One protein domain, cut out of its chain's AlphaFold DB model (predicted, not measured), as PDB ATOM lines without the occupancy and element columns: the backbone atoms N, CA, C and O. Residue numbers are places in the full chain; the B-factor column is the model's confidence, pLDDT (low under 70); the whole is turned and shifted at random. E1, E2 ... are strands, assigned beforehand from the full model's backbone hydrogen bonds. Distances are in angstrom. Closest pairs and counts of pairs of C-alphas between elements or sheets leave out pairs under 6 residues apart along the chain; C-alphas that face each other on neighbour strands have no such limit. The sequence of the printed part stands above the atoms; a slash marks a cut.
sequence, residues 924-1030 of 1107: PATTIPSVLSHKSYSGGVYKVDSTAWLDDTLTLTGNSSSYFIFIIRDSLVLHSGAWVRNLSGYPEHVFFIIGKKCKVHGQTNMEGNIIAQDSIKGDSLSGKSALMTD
ATOM      1  N   PRO A 924     180.678 152.337 101.318       60.00
ATOM      2  CA  PRO A 924     179.331 152.229 101.869       60.00
ATOM      3  C   PRO A 924     178.464 151.309 101.000       60.00
ATOM      4  O   PRO A 924     178.191 151.604  99.838       60.00
ATOM      5  N   ALA A 925     178.022 150.189 101.576       71.38
ATOM      6  CA  ALA A 925     177.143 149.242 100.899       71.38
ATOM      7  C   ALA A 925     175.698 149.763 100.860       71.38
ATOM      8  O   ALA A 925     175.135 150.135 101.890       71.38
ATOM      9  N   THR A 926     175.080 149.752  99.678       81.88
ATOM     10  CA  THR A 926     173.680 150.163  99.496       81.88
ATOM     11  C   THR A 926     172.748 148.983  99.764       81.88
ATOM     12  O   THR A 926     172.831 147.965  99.077       81.88
ATOM     13  N   THR A 927     171.844 149.091 100.742       81.94
ATOM     14  CA  THR A 927     170.858 148.028 101.008       81.94
ATOM     15  C   THR A 927     169.822 147.950  99.884       81.94
ATOM     16  O   THR A 927     169.237 148.963  99.504       81.94
ATOM     17  N   ILE A 928     169.580 146.745  99.362       82.19
ATOM     18  CA  ILE A 928     168.634 146.468  98.270       82.19
ATOM     19  C   ILE A 928     167.635 145.357  98.659       82.19
ATOM     20  O   ILE A 928     167.887 144.617  99.613       82.19
ATOM     21  N   PRO A 929     166.483 145.235  97.963       82.56
ATOM     22  CA  PRO A 929     165.476 144.213  98.263       82.56
ATOM     23  C   PRO A 929     165.978 142.776  98.077       82.56
ATOM     24  O   PRO A 929     166.946 142.524  97.365       82.56
ATOM     25  N   SER A 930     165.256 141.820  98.664       83.06
ATOM     26  CA  SER A 930     165.579 140.388  98.612       83.06
ATOM     27  C   SER A 930     165.304 139.699  97.272       83.06
ATOM     28  O   SER A 930     165.635 138.528  97.141       83.06
ATOM     29  N   VAL A 931     164.708 140.375  96.288       87.81
ATOM     30  CA  VAL A 931     164.513 139.851  94.925       87.81
ATOM     31  C   VAL A 931     165.358 140.688  93.968       87.81
ATOM     32  O   VAL A 931     165.246 141.918  93.966       87.81
ATOM     33  N   LEU A 932     166.235 140.024  93.212       82.19
ATOM     34  CA  LEU A 932     167.282 140.658  92.398       82.19
ATOM     35  C   LEU A 932     166.939 140.748  90.898       82.19
ATOM     36  O   LEU A 932     167.590 141.492  90.167       82.19
ATOM     37  N   SER A 933     165.933 140.002  90.441       80.62
ATOM     38  CA  SER A 933     165.501 139.919  89.041       80.62
ATOM     39  C   SER A 933     164.888 141.221  88.514       80.62
ATOM     40  O   SER A 933     164.468 142.104  89.267       80.62
ATOM     41  N   HIS A 934     164.857 141.352  87.183       75.12
ATOM     42  CA  HIS A 934     164.287 142.480  86.431       75.12
ATOM     43  C   HIS A 934     164.876 143.864  86.762       75.12
ATOM     44  O   HIS A 934     164.295 144.892  86.403       75.12
ATOM     45  N   LYS A 935     166.035 143.925  87.427       70.12
ATOM     46  CA  LYS A 935     166.710 145.175  87.788       70.12
ATOM     47  C   LYS A 935     168.078 145.297  87.131       70.12
ATOM     48  O   LYS A 935     168.743 144.309  86.822       70.12
ATOM     49  N   SER A 936     168.463 146.550  86.891       80.25
ATOM     50  CA  SER A 936     169.768 146.928  86.351       80.25
ATOM     51  C   SER A 936     170.589 147.633  87.422       80.25
ATOM     52  O   SER A 936     170.086 148.559  88.061       80.25
ATOM     53  N   TYR A 937     171.841 147.217  87.598       81.44
ATOM     54  CA  TYR A 937     172.766 147.787  88.581       81.44
ATOM     55  C   TYR A 937     174.061 148.239  87.904       81.44
ATOM     56  O   TYR A 937     174.519 147.608  86.951       81.44
ATOM     57  N   SER A 938     174.648 149.322  88.414       81.62
ATOM     58  CA  SER A 938     175.964 149.833  88.019       81.62
ATOM     59  C   SER A 938     177.042 149.430  89.038       81.62
ATOM     60  O   SER A 938     176.732 148.843  90.074       81.62
ATOM     61  N   GLY A 939     178.322 149.674  88.733       79.38
ATOM     62  CA  GLY A 939     179.429 149.234  89.592       79.38
ATOM     63  C   GLY A 939     179.351 149.811  91.017       79.38
ATOM     64  O   GLY A 939     179.286 151.028  91.191       79.38
ATOM     65  N   GLY A 940     179.378 148.947  92.035       78.38
ATOM     66  CA  GLY A 940     179.193 149.314  93.440       78.38
ATOM     67  C   GLY A 940     179.081 148.119  94.398       78.38
ATOM     68  O   GLY A 940     179.186 146.960  93.994       78.38
ATOM     69  N   VAL A 941     178.864 148.421  95.686       82.06
ATOM     70  CA  VAL A 941     178.607 147.426  96.745       82.06
ATOM     71  C   VAL A 941     177.151 147.499  97.187       82.06
ATOM     72  O   VAL A 941     176.650 148.566  97.554       82.06
ATOM     73  N   TYR A 942     176.501 146.345  97.226       83.94
ATOM     74  CA  TYR A 942     175.104 146.164  97.584       83.94
ATOM     75  C   TYR A 942     174.963 145.181  98.742       83.94
ATOM     76  O   TYR A 942     175.779 144.272  98.893       83.94
ATOM     77  N   LYS A 943     173.922 145.339  99.562       85.12
ATOM     78  CA  LYS A 943     173.659 144.462 100.711       85.12
ATOM     79  C   LYS A 943     172.212 143.973 100.739       85.12
ATOM     80  O   LYS A 943     171.294 144.763 100.539       85.12
ATOM     81  N   VAL A 944     172.016 142.697 101.061       83.81
ATOM     82  CA  VAL A 944     170.711 142.094 101.363       83.81
ATOM     83  C   VAL A 944     170.772 141.507 102.774       83.81
ATOM     84  O   VAL A 944     171.588 140.633 103.058       83.81
ATOM     85  N   ASP A 945     169.926 141.990 103.685       79.56
ATOM     86  CA  ASP A 945     169.935 141.581 105.102       79.56
ATOM     87  C   ASP A 945     169.176 140.264 105.394       79.56
ATOM     88  O   ASP A 945     169.149 139.779 106.530       79.56
ATOM     89  N   SER A 946     168.592 139.650 104.367       84.06
ATOM     90  CA  SER A 946     167.851 138.383 104.409       84.06
ATOM     91  C   SER A 946     168.315 137.428 103.296       84.06
ATOM     92  O   SER A 946     169.335 137.671 102.651       84.06
ATOM     93  N   THR A 947     167.597 136.320 103.089       83.94
ATOM     94  CA  THR A 947     167.831 135.427 101.944       83.94
ATOM     95  C   THR A 947     167.427 136.123 100.640       83.94
ATOM     96  O   THR A 947     166.323 136.668 100.551       83.94
ATOM     97  N   ALA A 948     168.321 136.107  99.650       85.56
ATOM     98  CA  ALA A 948     168.125 136.704  98.332       85.56
ATOM     99  C   ALA A 948     167.623 135.673  97.307       85.56
ATOM    100  O   ALA A 948     167.987 134.499  97.374       85.56
ATOM    101  N   TRP A 949     166.831 136.132  96.341       87.25
ATOM    102  CA  TRP A 949     166.163 135.313  95.331       87.25
ATOM    103  C   TRP A 949     166.416 135.882  93.931       87.25
ATOM    104  O   TRP A 949     166.322 137.097  93.720       87.25
ATOM    105  N   LEU A 950     166.721 135.000  92.978       86.44
ATOM    106  CA  LEU A 950     166.814 135.315  91.555       86.44
ATOM    107  C   LEU A 950     166.001 134.289  90.755       86.44
ATOM    108  O   LEU A 950     166.331 133.104  90.727       86.44
ATOM    109  N   ASP A 951     164.933 134.770  90.128       81.69
ATOM    110  CA  ASP A 951     163.926 133.996  89.393       81.69
ATOM    111  C   ASP A 951     163.817 134.346  87.897       81.69
ATOM    112  O   ASP A 951     163.218 133.591  87.140       81.69
ATOM    113  N   ASP A 952     164.471 135.425  87.460       82.50
ATOM    114  CA  ASP A 952     164.689 135.791  86.052       82.50
ATOM    115  C   ASP A 952     166.009 136.596  85.951       82.50
ATOM    116  O   ASP A 952     166.954 136.368  86.710       82.50
ATOM    117  N   THR A 953     166.114 137.535  85.014       82.50
ATOM    118  CA  THR A 953     167.368 138.124  84.561       82.50
ATOM    119  C   THR A 953     167.792 139.318  85.421       82.50
ATOM    120  O   THR A 953     167.041 140.282  85.593       82.50
ATOM    121  N   LEU A 954     169.035 139.292  85.907       85.94
ATOM    122  CA  LEU A 954     169.745 140.400  86.551       85.94
ATOM    123  C   LEU A 954     170.714 141.020  85.538       85.94
ATOM    124  O   LEU A 954     171.589 140.328  85.019       85.94
ATOM    125  N   THR A 955     170.587 142.320  85.255       85.00
ATOM    126  CA  THR A 955     171.454 143.007  84.279       85.00
ATOM    127  C   THR A 955     172.478 143.898  84.980       85.00
ATOM    128  O   THR A 955     172.125 144.713  85.833       85.00
ATOM    129  N   LEU A 956     173.751 143.780  84.602       86.56
ATOM    130  CA  LEU A 956     174.842 144.595  85.144       86.56
ATOM    131  C   LEU A 956     175.413 145.495  84.041       86.56
ATOM    132  O   LEU A 956     175.790 145.011  82.971       86.56
ATOM    133  N   THR A 957     175.457 146.807  84.286       79.31
ATOM    134  CA  THR A 957     175.911 147.821  83.322       79.31
ATOM    135  C   THR A 957     177.146 148.559  83.837       79.31
ATOM    136  O   THR A 957     177.149 149.164  84.906       79.31
ATOM    137  N   GLY A 958     178.232 148.518  83.065       72.50
ATOM    138  CA  GLY A 958     179.505 149.115  83.457       72.50
ATOM    139  C   GLY A 958     180.552 149.050  82.351       72.50
ATOM    140  O   GLY A 958     180.299 148.536  81.264       72.50
ATOM    141  N   ASN A 959     181.733 149.581  82.648       74.56
ATOM    142  CA  ASN A 959     182.924 149.520  81.799       74.56
ATOM    143  C   ASN A 959     183.959 148.534  82.375       74.56
ATOM    144  O   ASN A 959     183.741 147.945  83.432       74.56
ATOM    145  N   SER A 960     185.114 148.400  81.720       67.31
ATOM    146  CA  SER A 960     186.210 147.502  82.128       67.31
ATOM    147  C   SER A 960     186.822 147.781  83.511       67.31
ATOM    148  O   SER A 960     187.615 146.977  83.984       67.31
ATOM    149  N   SER A 961     186.457 148.879  84.181       69.88
ATOM    150  CA  SER A 961     186.904 149.213  85.545       69.88
ATOM    151  C   SER A 961     185.790 149.085  86.596       69.88
ATOM    152  O   SER A 961     185.980 149.477  87.746       69.88
ATOM    153  N   SER A 962     184.606 148.601  86.207       74.12
ATOM    154  CA  SER A 962     183.435 148.484  87.082       74.12
ATOM    155  C   SER A 962     183.416 147.140  87.812       74.12
ATOM    156  O   SER A 962     183.473 146.100  87.165       74.12
ATOM    157  N   TYR A 963     183.276 147.174  89.140       76.81
ATOM    158  CA  TYR A 963     183.107 145.992  89.995       76.81
ATOM    159  C   TYR A 963     181.729 145.987  90.652       76.81
ATOM    160  O   TYR A 963     181.214 147.044  91.016       76.81
ATOM    161  N   PHE A 964     181.155 144.803  90.841       84.56
ATOM    162  CA  PHE A 964     179.804 144.606  91.367       84.56
ATOM    163  C   PHE A 964     179.865 143.607  92.522       84.56
ATOM    164  O   PHE A 964     180.222 142.452  92.304       84.56
ATOM    165  N   ILE A 965     179.542 144.027  93.748       83.44
ATOM    166  CA  ILE A 965     179.651 143.164  94.937       83.44
ATOM    167  C   ILE A 965     178.323 143.128  95.688       83.44
ATOM    168  O   ILE A 965     177.868 144.149  96.195       83.44
ATOM    169  N   PHE A 966     177.730 141.944  95.811       84.06
ATOM    170  CA  PHE A 966     176.482 141.697  96.529       84.06
ATOM    171  C   PHE A 966     176.762 140.935  97.828       84.06
ATOM    172  O   PHE A 966     177.199 139.790  97.796       84.06
ATOM    173  N   ILE A 967     176.497 141.558  98.976       82.12
ATOM    174  CA  ILE A 967     176.691 140.973 100.310       82.12
ATOM    175  C   ILE A 967     175.332 140.522 100.856       82.12
ATOM    176  O   ILE A 967     174.513 141.337 101.279       82.12
ATOM    177  N   ILE A 968     175.087 139.217 100.846       83.62
ATOM    178  CA  ILE A 968     173.827 138.578 101.234       83.62
ATOM    179  C   ILE A 968     174.024 137.931 102.607       83.62
ATOM    180  O   ILE A 968     174.845 137.034 102.772       83.62
ATOM    181  N   ARG A 969     173.283 138.390 103.621       80.50
ATOM    182  CA  ARG A 969     173.519 137.992 105.022       80.50
ATOM    183  C   ARG A 969     173.168 136.530 105.319       80.50
ATOM    184  O   ARG A 969     173.689 135.976 106.281       80.50
ATOM    185  N   ASP A 970     172.260 135.939 104.548       82.69
ATOM    186  CA  ASP A 970     171.685 134.619 104.827       82.69
ATOM    187  C   ASP A 970     171.959 133.646 103.662       82.69
ATOM    188  O   ASP A 970     173.115 133.283 103.463       82.69
ATOM    189  N   SER A 971     170.962 133.223 102.875       83.81
ATOM    190  CA  SER A 971     171.169 132.351 101.698       83.81
ATOM    191  C   SER A 971     170.929 133.082 100.367       83.81
ATOM    192  O   SER A 971     170.260 134.113 100.339       83.81
ATOM    193  N   LEU A 972     171.427 132.538  99.253       85.44
ATOM    194  CA  LEU A 972     171.012 132.916  97.889       85.44
ATOM    195  C   LEU A 972     170.256 131.743  97.261       85.44
ATOM    196  O   LEU A 972     170.690 130.598  97.394       85.44
ATOM    197  N   VAL A 973     169.140 132.008  96.584       86.44
ATOM    198  CA  VAL A 973     168.347 130.994  95.879       86.44
ATOM    199  C   VAL A 973     168.173 131.403  94.419       86.44
ATOM    200  O   VAL A 973     167.639 132.472  94.128       86.44
ATOM    201  N   LEU A 974     168.624 130.540  93.510       84.06
ATOM    202  CA  LEU A 974     168.483 130.685  92.062       84.06
ATOM    203  C   LEU A 974     167.413 129.702  91.565       84.06
ATOM    204  O   LEU A 974     167.488 128.509  91.873       84.06
ATOM    205  N   HIS A 975     166.426 130.190  90.814       82.19
ATOM    206  CA  HIS A 975     165.374 129.372  90.196       82.19
ATOM    207  C   HIS A 975     165.659 129.120  88.709       82.19
ATOM    208  O   HIS A 975     166.390 129.870  88.065       82.19
ATOM    209  N   SER A 976     165.057 128.066  88.158       79.00
ATOM    210  CA  SER A 976     165.335 127.583  86.803       79.00
ATOM    211  C   SER A 976     165.026 128.651  85.758       79.00
ATOM    212  O   SER A 976     163.920 129.183  85.728       79.00
ATOM    213  N   GLY A 977     165.985 128.926  84.874       69.88
ATOM    214  CA  GLY A 977     165.896 129.981  83.860       69.88
ATOM    215  C   GLY A 977     166.487 131.333  84.276       69.88
ATOM    216  O   GLY A 977     166.659 132.189  83.412       69.88
ATOM    217  N   ALA A 978     166.865 131.527  85.544       76.75
ATOM    218  CA  ALA A 978     167.525 132.751  85.997       76.75
ATOM    219  C   ALA A 978     168.871 133.003  85.282       76.75
ATOM    220  O   ALA A 978     169.663 132.074  85.069       76.75
ATOM    221  N   TRP A 979     169.146 134.276  84.956       80.56
ATOM    222  CA  TRP A 979     170.352 134.692  84.228       80.56
ATOM    223  C   TRP A 979     170.993 135.958  84.814       80.56
ATOM    224  O   TRP A 979     170.365 137.013  84.873       80.56
ATOM    225  N   VAL A 980     172.272 135.908  85.195       80.81
ATOM    226  CA  VAL A 980     173.074 137.126  85.429       80.81
ATOM    227  C   VAL A 980     173.783 137.509  84.135       80.81
ATOM    228  O   VAL A 980     174.615 136.750  83.646       80.81
ATOM    229  N   ARG A 981     173.453 138.685  83.589       79.69
ATOM    230  CA  ARG A 981     173.963 139.186  82.307       79.69
ATOM    231  C   ARG A 981     174.832 140.426  82.511       79.69
ATOM    232  O   ARG A 981     174.323 141.515  82.796       79.69
ATOM    233  N   ASN A 982     176.141 140.275  82.338       77.12
ATOM    234  CA  ASN A 982     177.126 141.336  82.497       77.12
ATOM    235  C   ASN A 982     177.454 142.000  81.153       77.12
ATOM    236  O   ASN A 982     178.272 141.521  80.368       77.12
ATOM    237  N   LEU A 983     176.870 143.175  80.910       74.69
ATOM    238  CA  LEU A 983     177.071 143.922  79.667       74.69
ATOM    239  C   LEU A 983     178.446 144.616  79.577       74.69
ATOM    240  O   LEU A 983     178.748 145.196  78.538       74.69
ATOM    241  N   SER A 984     179.286 144.551  80.621       64.56
ATOM    242  CA  SER A 984     180.671 145.054  80.567       64.56
ATOM    243  C   SER A 984     181.658 144.068  79.924       64.56
ATOM    244  O   SER A 984     182.712 144.496  79.460       64.56
ATOM    245  N   GLY A 985     181.329 142.768  79.878       60.09
ATOM    246  CA  GLY A 985     182.170 141.713  79.292       60.09
ATOM    247  C   GLY A 985     183.225 141.084  80.216       60.09
ATOM    248  O   GLY A 985     183.854 140.112  79.802       60.09
ATOM    249  N   TYR A 986     183.387 141.579  81.450       69.06
ATOM    250  CA  TYR A 986     184.397 141.121  82.425       69.06
ATOM    251  C   TYR A 986     183.723 140.459  83.650       69.06
ATOM    252  O   TYR A 986     183.460 141.137  84.651       69.06
ATOM    253  N   PRO A 987     183.337 139.165  83.585       60.19
ATOM    254  CA  PRO A 987     182.659 138.457  84.683       60.19
ATOM    255  C   PRO A 987     183.495 138.351  85.968       60.19
ATOM    256  O   PRO A 987     182.932 138.293  87.058       60.19
ATOM    257  N   GLU A 988     184.821 138.394  85.865       60.38
ATOM    258  CA  GLU A 988     185.768 138.389  86.984       60.38
ATOM    259  C   GLU A 988     185.568 139.549  87.978       60.38
ATOM    260  O   GLU A 988     185.982 139.434  89.128       60.38
ATOM    261  N   HIS A 989     184.891 140.633  87.582       71.12
ATOM    262  CA  HIS A 989     184.611 141.790  88.438       71.12
ATOM    263  C   HIS A 989     183.260 141.718  89.186       71.12
ATOM    264  O   HIS A 989     182.884 142.671  89.877       71.12
ATOM    265  N   VAL A 990     182.512 140.617  89.062       77.44
ATOM    266  CA  VAL A 990     181.204 140.407  89.713       77.44
ATOM    267  C   VAL A 990     181.347 139.411  90.869       77.44
ATOM    268  O   VAL A 990     181.944 138.350  90.702       77.44
ATOM    269  N   PHE A 991     180.787 139.726  92.041       79.06
ATOM    270  CA  PHE A 991     180.922 138.931  93.268       79.06
ATOM    271  C   PHE A 991     179.617 138.847  94.069       79.06
ATOM    272  O   PHE A 991     178.986 139.863  94.362       79.06
ATOM    273  N   PHE A 992     179.270 137.643  94.521       80.88
ATOM    274  CA  PHE A 992     178.198 137.366  95.478       80.88
ATOM    275  C   PHE A 992     178.800 136.739  96.739       80.88
ATOM    276  O   PHE A 992     179.336 135.637  96.687       80.88
ATOM    277  N   ILE A 993     178.717 137.438  97.870       79.62
ATOM    278  CA  ILE A 993     179.245 137.016  99.174       79.62
ATOM    279  C   ILE A 993     178.054 136.653 100.064       79.62
ATOM    280  O   ILE A 993     177.258 137.525 100.410       79.62
ATOM    281  N   ILE A 994     177.914 135.375 100.413       78.31
ATOM    282  CA  ILE A 994     176.716 134.795 101.032       78.31
ATOM    283  C   ILE A 994     177.070 134.229 102.412       78.31
ATOM    284  O   ILE A 994     177.896 133.324 102.525       78.31
ATOM    285  N   GLY A 995     176.411 134.728 103.459       64.75
ATOM    286  CA  GLY A 995     176.687 134.374 104.860       64.75
ATOM    287  C   GLY A 995     176.301 132.952 105.285       64.75
ATOM    288  O   GLY A 995     176.600 132.565 106.410       64.75
ATOM    289  N   LYS A 996     175.624 132.182 104.422       77.00
ATOM    290  CA  LYS A 996     175.323 130.750 104.603       77.00
ATOM    291  C   LYS A 996     175.470 129.973 103.293       77.00
ATOM    292  O   LYS A 996     176.584 129.737 102.837       77.00
ATOM    293  N   LYS A 997     174.361 129.565 102.664       75.88
ATOM    294  CA  LYS A 997     174.341 128.626 101.530       75.88
ATOM    295  C   LYS A 997     173.750 129.220 100.255       75.88
ATOM    296  O   LYS A 997     172.852 130.057 100.310       75.88
ATOM    297  N   CYS A 998     174.214 128.736  99.107       77.94
ATOM    298  CA  CYS A 998     173.586 128.996  97.815       77.94
ATOM    299  C   CYS A 998     172.795 127.758  97.369       77.94
ATOM    300  O   CYS A 998     173.309 126.639  97.421       77.94
ATOM    301  N   LYS A 999     171.549 127.950  96.933       79.12
ATOM    302  CA  LYS A 999     170.693 126.905  96.360       79.12
ATOM    303  C   LYS A 999     170.415 127.193  94.892       79.12
ATOM    304  O   LYS A 999     170.094 128.330  94.557       79.12
ATOM    305  N   VAL A1000     170.486 126.170  94.044       76.44
ATOM    306  CA  VAL A1000     170.161 126.273  92.614       76.44
ATOM    307  C   VAL A1000     169.118 125.223  92.251       76.44
ATOM    308  O   VAL A1000     169.341 124.033  92.446       76.44
ATOM    309  N   HIS A1001     167.975 125.669  91.745       67.94
ATOM    310  CA  HIS A1001     166.866 124.818  91.331       67.94
ATOM    311  C   HIS A1001     166.759 124.864  89.802       67.94
ATOM    312  O   HIS A1001     166.335 125.879  89.264       67.94
ATOM    313  N   GLY A1002     167.130 123.793  89.103       62.03
ATOM    314  CA  GLY A1002     167.167 123.719  87.638       62.03
ATOM    315  C   GLY A1002     168.352 124.436  86.975       62.03
ATOM    316  O   GLY A1002     169.290 124.886  87.635       62.03
ATOM    317  N   GLN A1003     168.326 124.512  85.640       66.38
ATOM    318  CA  GLN A1003     169.400 125.130  84.853       66.38
ATOM    319  C   GLN A1003     169.374 126.655  84.984       66.38
ATOM    320  O   GLN A1003     168.353 127.298  84.740       66.38
ATOM    321  N   THR A1004     170.524 127.232  85.329       65.62
ATOM    322  CA  THR A1004     170.726 128.684  85.465       65.62
ATOM    323  C   THR A1004     172.027 129.109  84.787       65.62
ATOM    324  O   THR A1004     172.954 128.302  84.649       65.62
ATOM    325  N   ASN A1005     172.095 130.363  84.329       68.75
ATOM    326  CA  ASN A1005     173.256 130.900  83.613       68.75
ATOM    327  C   ASN A1005     173.838 132.100  84.382       68.75
ATOM    328  O   ASN A1005     173.132 133.060  84.677       68.75
ATOM    329  N   MET A1006     175.110 132.048  84.767       73.38
ATOM    330  CA  MET A1006     175.701 132.967  85.746       73.38
ATOM    331  C   MET A1006     177.038 133.528  85.255       73.38
ATOM    332  O   MET A1006     177.966 132.784  84.937       73.38
ATOM    333  N   GLU A1007     177.148 134.856  85.255       68.12
ATOM    334  CA  GLU A1007     178.381 135.601  84.987       68.12
ATOM    335  C   GLU A1007     178.825 136.319  86.270       68.12
ATOM    336  O   GLU A1007     178.295 137.375  86.619       68.12
ATOM    337  N   GLY A1008     179.775 135.721  86.996       68.62
ATOM    338  CA  GLY A1008     180.289 136.252  88.262       68.62
ATOM    339  C   GLY A1008     180.666 135.193  89.297       68.62
ATOM    340  O   GLY A1008     180.285 134.030  89.204       68.62
ATOM    341  N   ASN A1009     181.425 135.604  90.308       69.81
ATOM    342  CA  ASN A1009     181.966 134.736  91.353       69.81
ATOM    343  C   ASN A1009     180.987 134.592  92.530       69.81
ATOM    344  O   ASN A1009     180.397 135.581  92.968       69.81
ATOM    345  N   ILE A1010     180.850 133.387  93.091       71.94
ATOM    346  CA  ILE A1010     180.014 133.110  94.270       71.94
ATOM    347  C   ILE A1010     180.890 132.587  95.407       71.94
ATOM    348  O   ILE A1010     181.596 131.590  95.259       71.94
ATOM    349  N   ILE A1011     180.794 133.239  96.560       72.94
ATOM    350  CA  ILE A1011     181.487 132.893  97.798       72.94
ATOM    351  C   ILE A1011     180.407 132.628  98.852       72.94
ATOM    352  O   ILE A1011     179.710 133.556  99.262       72.94
ATOM    353  N   ALA A1012     180.239 131.374  99.271       60.62
ATOM    354  CA  ALA A1012     179.236 130.971 100.259       60.62
ATOM    355  C   ALA A1012     179.901 130.355 101.497       60.62
ATOM    356  O   ALA A1012     180.762 129.486 101.376       60.62
ATOM    357  N   GLN A1013     179.499 130.798 102.688       59.41
ATOM    358  CA  GLN A1013     180.139 130.394 103.942       59.41
ATOM    359  C   GLN A1013     179.939 128.903 104.288       59.41
ATOM    360  O   GLN A1013     180.850 128.288 104.835       59.41
ATOM    361  N   ASP A1014     178.789 128.319 103.933       62.19
ATOM    362  CA  ASP A1014     178.435 126.930 104.261       62.19
ATOM    363  C   ASP A1014     178.587 125.977 103.060       62.19
ATOM    364  O   ASP A1014     179.474 125.132 103.025       62.19
ATOM    365  N   SER A1015     177.670 126.044 102.086       62.59
ATOM    366  CA  SER A1015     177.618 125.106 100.952       62.59
ATOM    367  C   SER A1015     176.879 125.685  99.746       62.59
ATOM    368  O   SER A1015     175.979 126.514  99.888       62.59
ATOM    369  N   ILE A1016     177.224 125.205  98.553       65.81
ATOM    370  CA  ILE A1016     176.483 125.459  97.313       65.81
ATOM    371  C   ILE A1016     175.890 124.119  96.863       65.81
ATOM    372  O   ILE A1016     176.624 123.142  96.740       65.81
ATOM    373  N   LYS A1017     174.565 124.041  96.688       59.03
ATOM    374  CA  LYS A1017     173.851 122.802  96.311       59.03
ATOM    375  C   LYS A1017     172.781 123.077  95.256       59.03
ATOM    376  O   LYS A1017     172.005 124.019  95.415       59.03
ATOM    377  N   GLY A1018     172.694 122.241  94.226       58.47
ATOM    378  CA  GLY A1018     171.675 122.372  93.187       58.47
ATOM    379  C   GLY A1018     171.974 121.592  91.912       58.47
ATOM    380  O   GLY A1018     173.011 120.940  91.825       58.47
ATOM    381  N   ASP A1019     171.061 121.675  90.944       52.88
ATOM    382  CA  ASP A1019     171.003 120.729  89.819       52.88
ATOM    383  C   ASP A1019     172.061 120.988  88.729       52.88
ATOM    384  O   ASP A1019     172.749 120.061  88.306       52.88
ATOM    385  N   SER A1020     172.205 122.231  88.243       57.81
ATOM    386  CA  SER A1020     173.244 122.623  87.269       57.81
ATOM    387  C   SER A1020     173.416 124.144  87.149       57.81
ATOM    388  O   SER A1020     172.471 124.870  86.841       57.81
ATOM    389  N   LEU A1021     174.657 124.609  87.308       57.34
ATOM    390  CA  LEU A1021     175.102 125.974  87.004       57.34
ATOM    391  C   LEU A1021     175.849 125.989  85.666       57.34
ATOM    392  O   LEU A1021     176.711 125.144  85.431       57.34
ATOM    393  N   SER A1022     175.552 126.963  84.810       54.88
ATOM    394  CA  SER A1022     176.284 127.218  83.562       54.88
ATOM    395  C   SER A1022     176.761 128.676  83.498       54.88
ATOM    396  O   SER A1022     176.226 129.526  84.206       54.88
ATOM    397  N   GLY A1023     177.790 128.970  82.696       53.75
ATOM    398  CA  GLY A1023     178.386 130.313  82.583       53.75
ATOM    399  C   GLY A1023     179.719 130.494  83.329       53.75
ATOM    400  O   GLY A1023     180.188 129.607  84.043       53.75
ATOM    401  N   LYS A1024     180.373 131.645  83.116       47.78
ATOM    402  CA  LYS A1024     181.674 131.978  83.725       47.78
ATOM    403  C   LYS A1024     181.487 132.395  85.187       47.78
ATOM    404  O   LYS A1024     181.265 133.571  85.480       47.78
ATOM    405  N   SER A1025     181.616 131.429  86.090       50.06
ATOM    406  CA  SER A1025     181.544 131.637  87.537       50.06
ATOM    407  C   SER A1025     182.627 130.850  88.279       50.06
ATOM    408  O   SER A1025     182.879 129.688  87.963       50.06
ATOM    409  N   ALA A1026     183.275 131.478  89.265       49.25
ATOM    410  CA  ALA A1026     184.118 130.783  90.238       49.25
ATOM    411  C   ALA A1026     183.318 130.543  91.525       49.25
ATOM    412  O   ALA A1026     182.689 131.460  92.055       49.25
ATOM    413  N   LEU A1027     183.340 129.303  92.013       53.12
ATOM    414  CA  LEU A1027     182.571 128.839  93.166       53.12
ATOM    415  C   LEU A1027     183.530 128.573  94.329       53.12
ATOM    416  O   LEU A1027     184.406 127.718  94.224       53.12
ATOM    417  N   MET A1028     183.360 129.289  95.438       52.94
ATOM    418  CA  MET A1028     184.180 129.145  96.641       52.94
ATOM    419  C   MET A1028     183.290 128.872  97.856       52.94
ATOM    420  O   MET A1028     182.342 129.609  98.133       52.94
ATOM    421  N   THR A1029     183.605 127.796  98.579       49.84
ATOM    422  CA  THR A1029     182.958 127.421  99.847       49.84
ATOM    423  C   THR A1029     184.023 127.263 100.916       49.84
ATOM    424  O   THR A1029     185.032 126.605 100.671       49.84
ATOM    425  N   ASP A1030     183.824 127.882 102.080       48.66
ATOM    426  CA  ASP A1030     184.887 128.034 103.086       48.66
ATOM    427  C   ASP A1030     185.237 126.711 103.805       48.66
ATOM    428  O   ASP A1030     186.310 126.600 104.395       48.66
TER     429      ASP A1030
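This is residues 924 to 1030 of the 1107 residues of an uncharacterized protein of Chitinophagales bacterium (UniProt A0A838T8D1). This is a solenoid: the chain winds in stacked turns round three walls of parallel strands, E1 E4 E7 E9 E11, E2 E5 E8 E10 and E3 E6, with the third wall short. The unnamed residues 924 to 939 make a further turn at the E1, E2, E3 end, and E10 and E11 lie toward the other end. The printed part has 107 residues, no named helix and eleven named strands, E1 to E11 in order; the class is all strand, with 51 residues, under half, in named elements. It is compact, with a radius of gyration of the C-alphas of 12.3 A, and rounded, spanning 32 by 27 by 26 A.

Start at C-alpha 924 at (179.331, 152.229, 101.869) and pass 16 residues to C-alpha 940 at (179.193, 149.314, 93.440), where E1 begins; it runs to residue 944, 13.7 A. After E1 come E2, residues 948 to 950, and E3, residues 953 to 956. Next come E4, residues 964 to 968, 13.0 A long, E5, 972 to 974, and E6, 979 to 982. Then read E7, residues 990 to 994, 13.4 A, and E8, 998 to 1005, 14.3 A, which bends by 109 degrees at residue 1002. E9, residues 1009 to 1012, leads to E10, 1016 to 1022, 13.9 A, and E11, 1027 to 1029, ends at C-alpha 1029 at (182.958, 127.421, 99.847).

Before E1, residues 926 to 927 pair with 942 to 943 of E1, and residues 936 to 937 with 955 to 956 of E3, both parallel. In the largest sheet, E1 and E11 are the edge strands. E1 and E4 are parallel at 16 degrees; look for N 942 and O 965, 2.8 A apart and within hydrogen-bond range. E4 and E7 stand at 9 degrees, with N 966 and O 991 at 2.8 A. E9 and E11 stand at 18 degrees, with N 1028 and O 1010 at 2.9 A. The sheet E2 E5 E8 E10 is twisted; between E5 and E8, at 27 degrees, N 999 and O 972 are 2.8 A apart. E3 and E6 are parallel at 15 degrees, with N 954 and O 979 at 2.8 A. The closest C-alphas of E6 and E8 are those of Trp 979 and Asn 1005, 4.8 A apart. E1 and E11 are apart.

The two C-alphas farthest apart, of Pro 924 and Asp 1019, are 34.7 A apart. The printed part has no cut and no long link between strands. The mean pLDDT of the printed part is 73.5; 37 residues are under 70, among them 1012 to 1030.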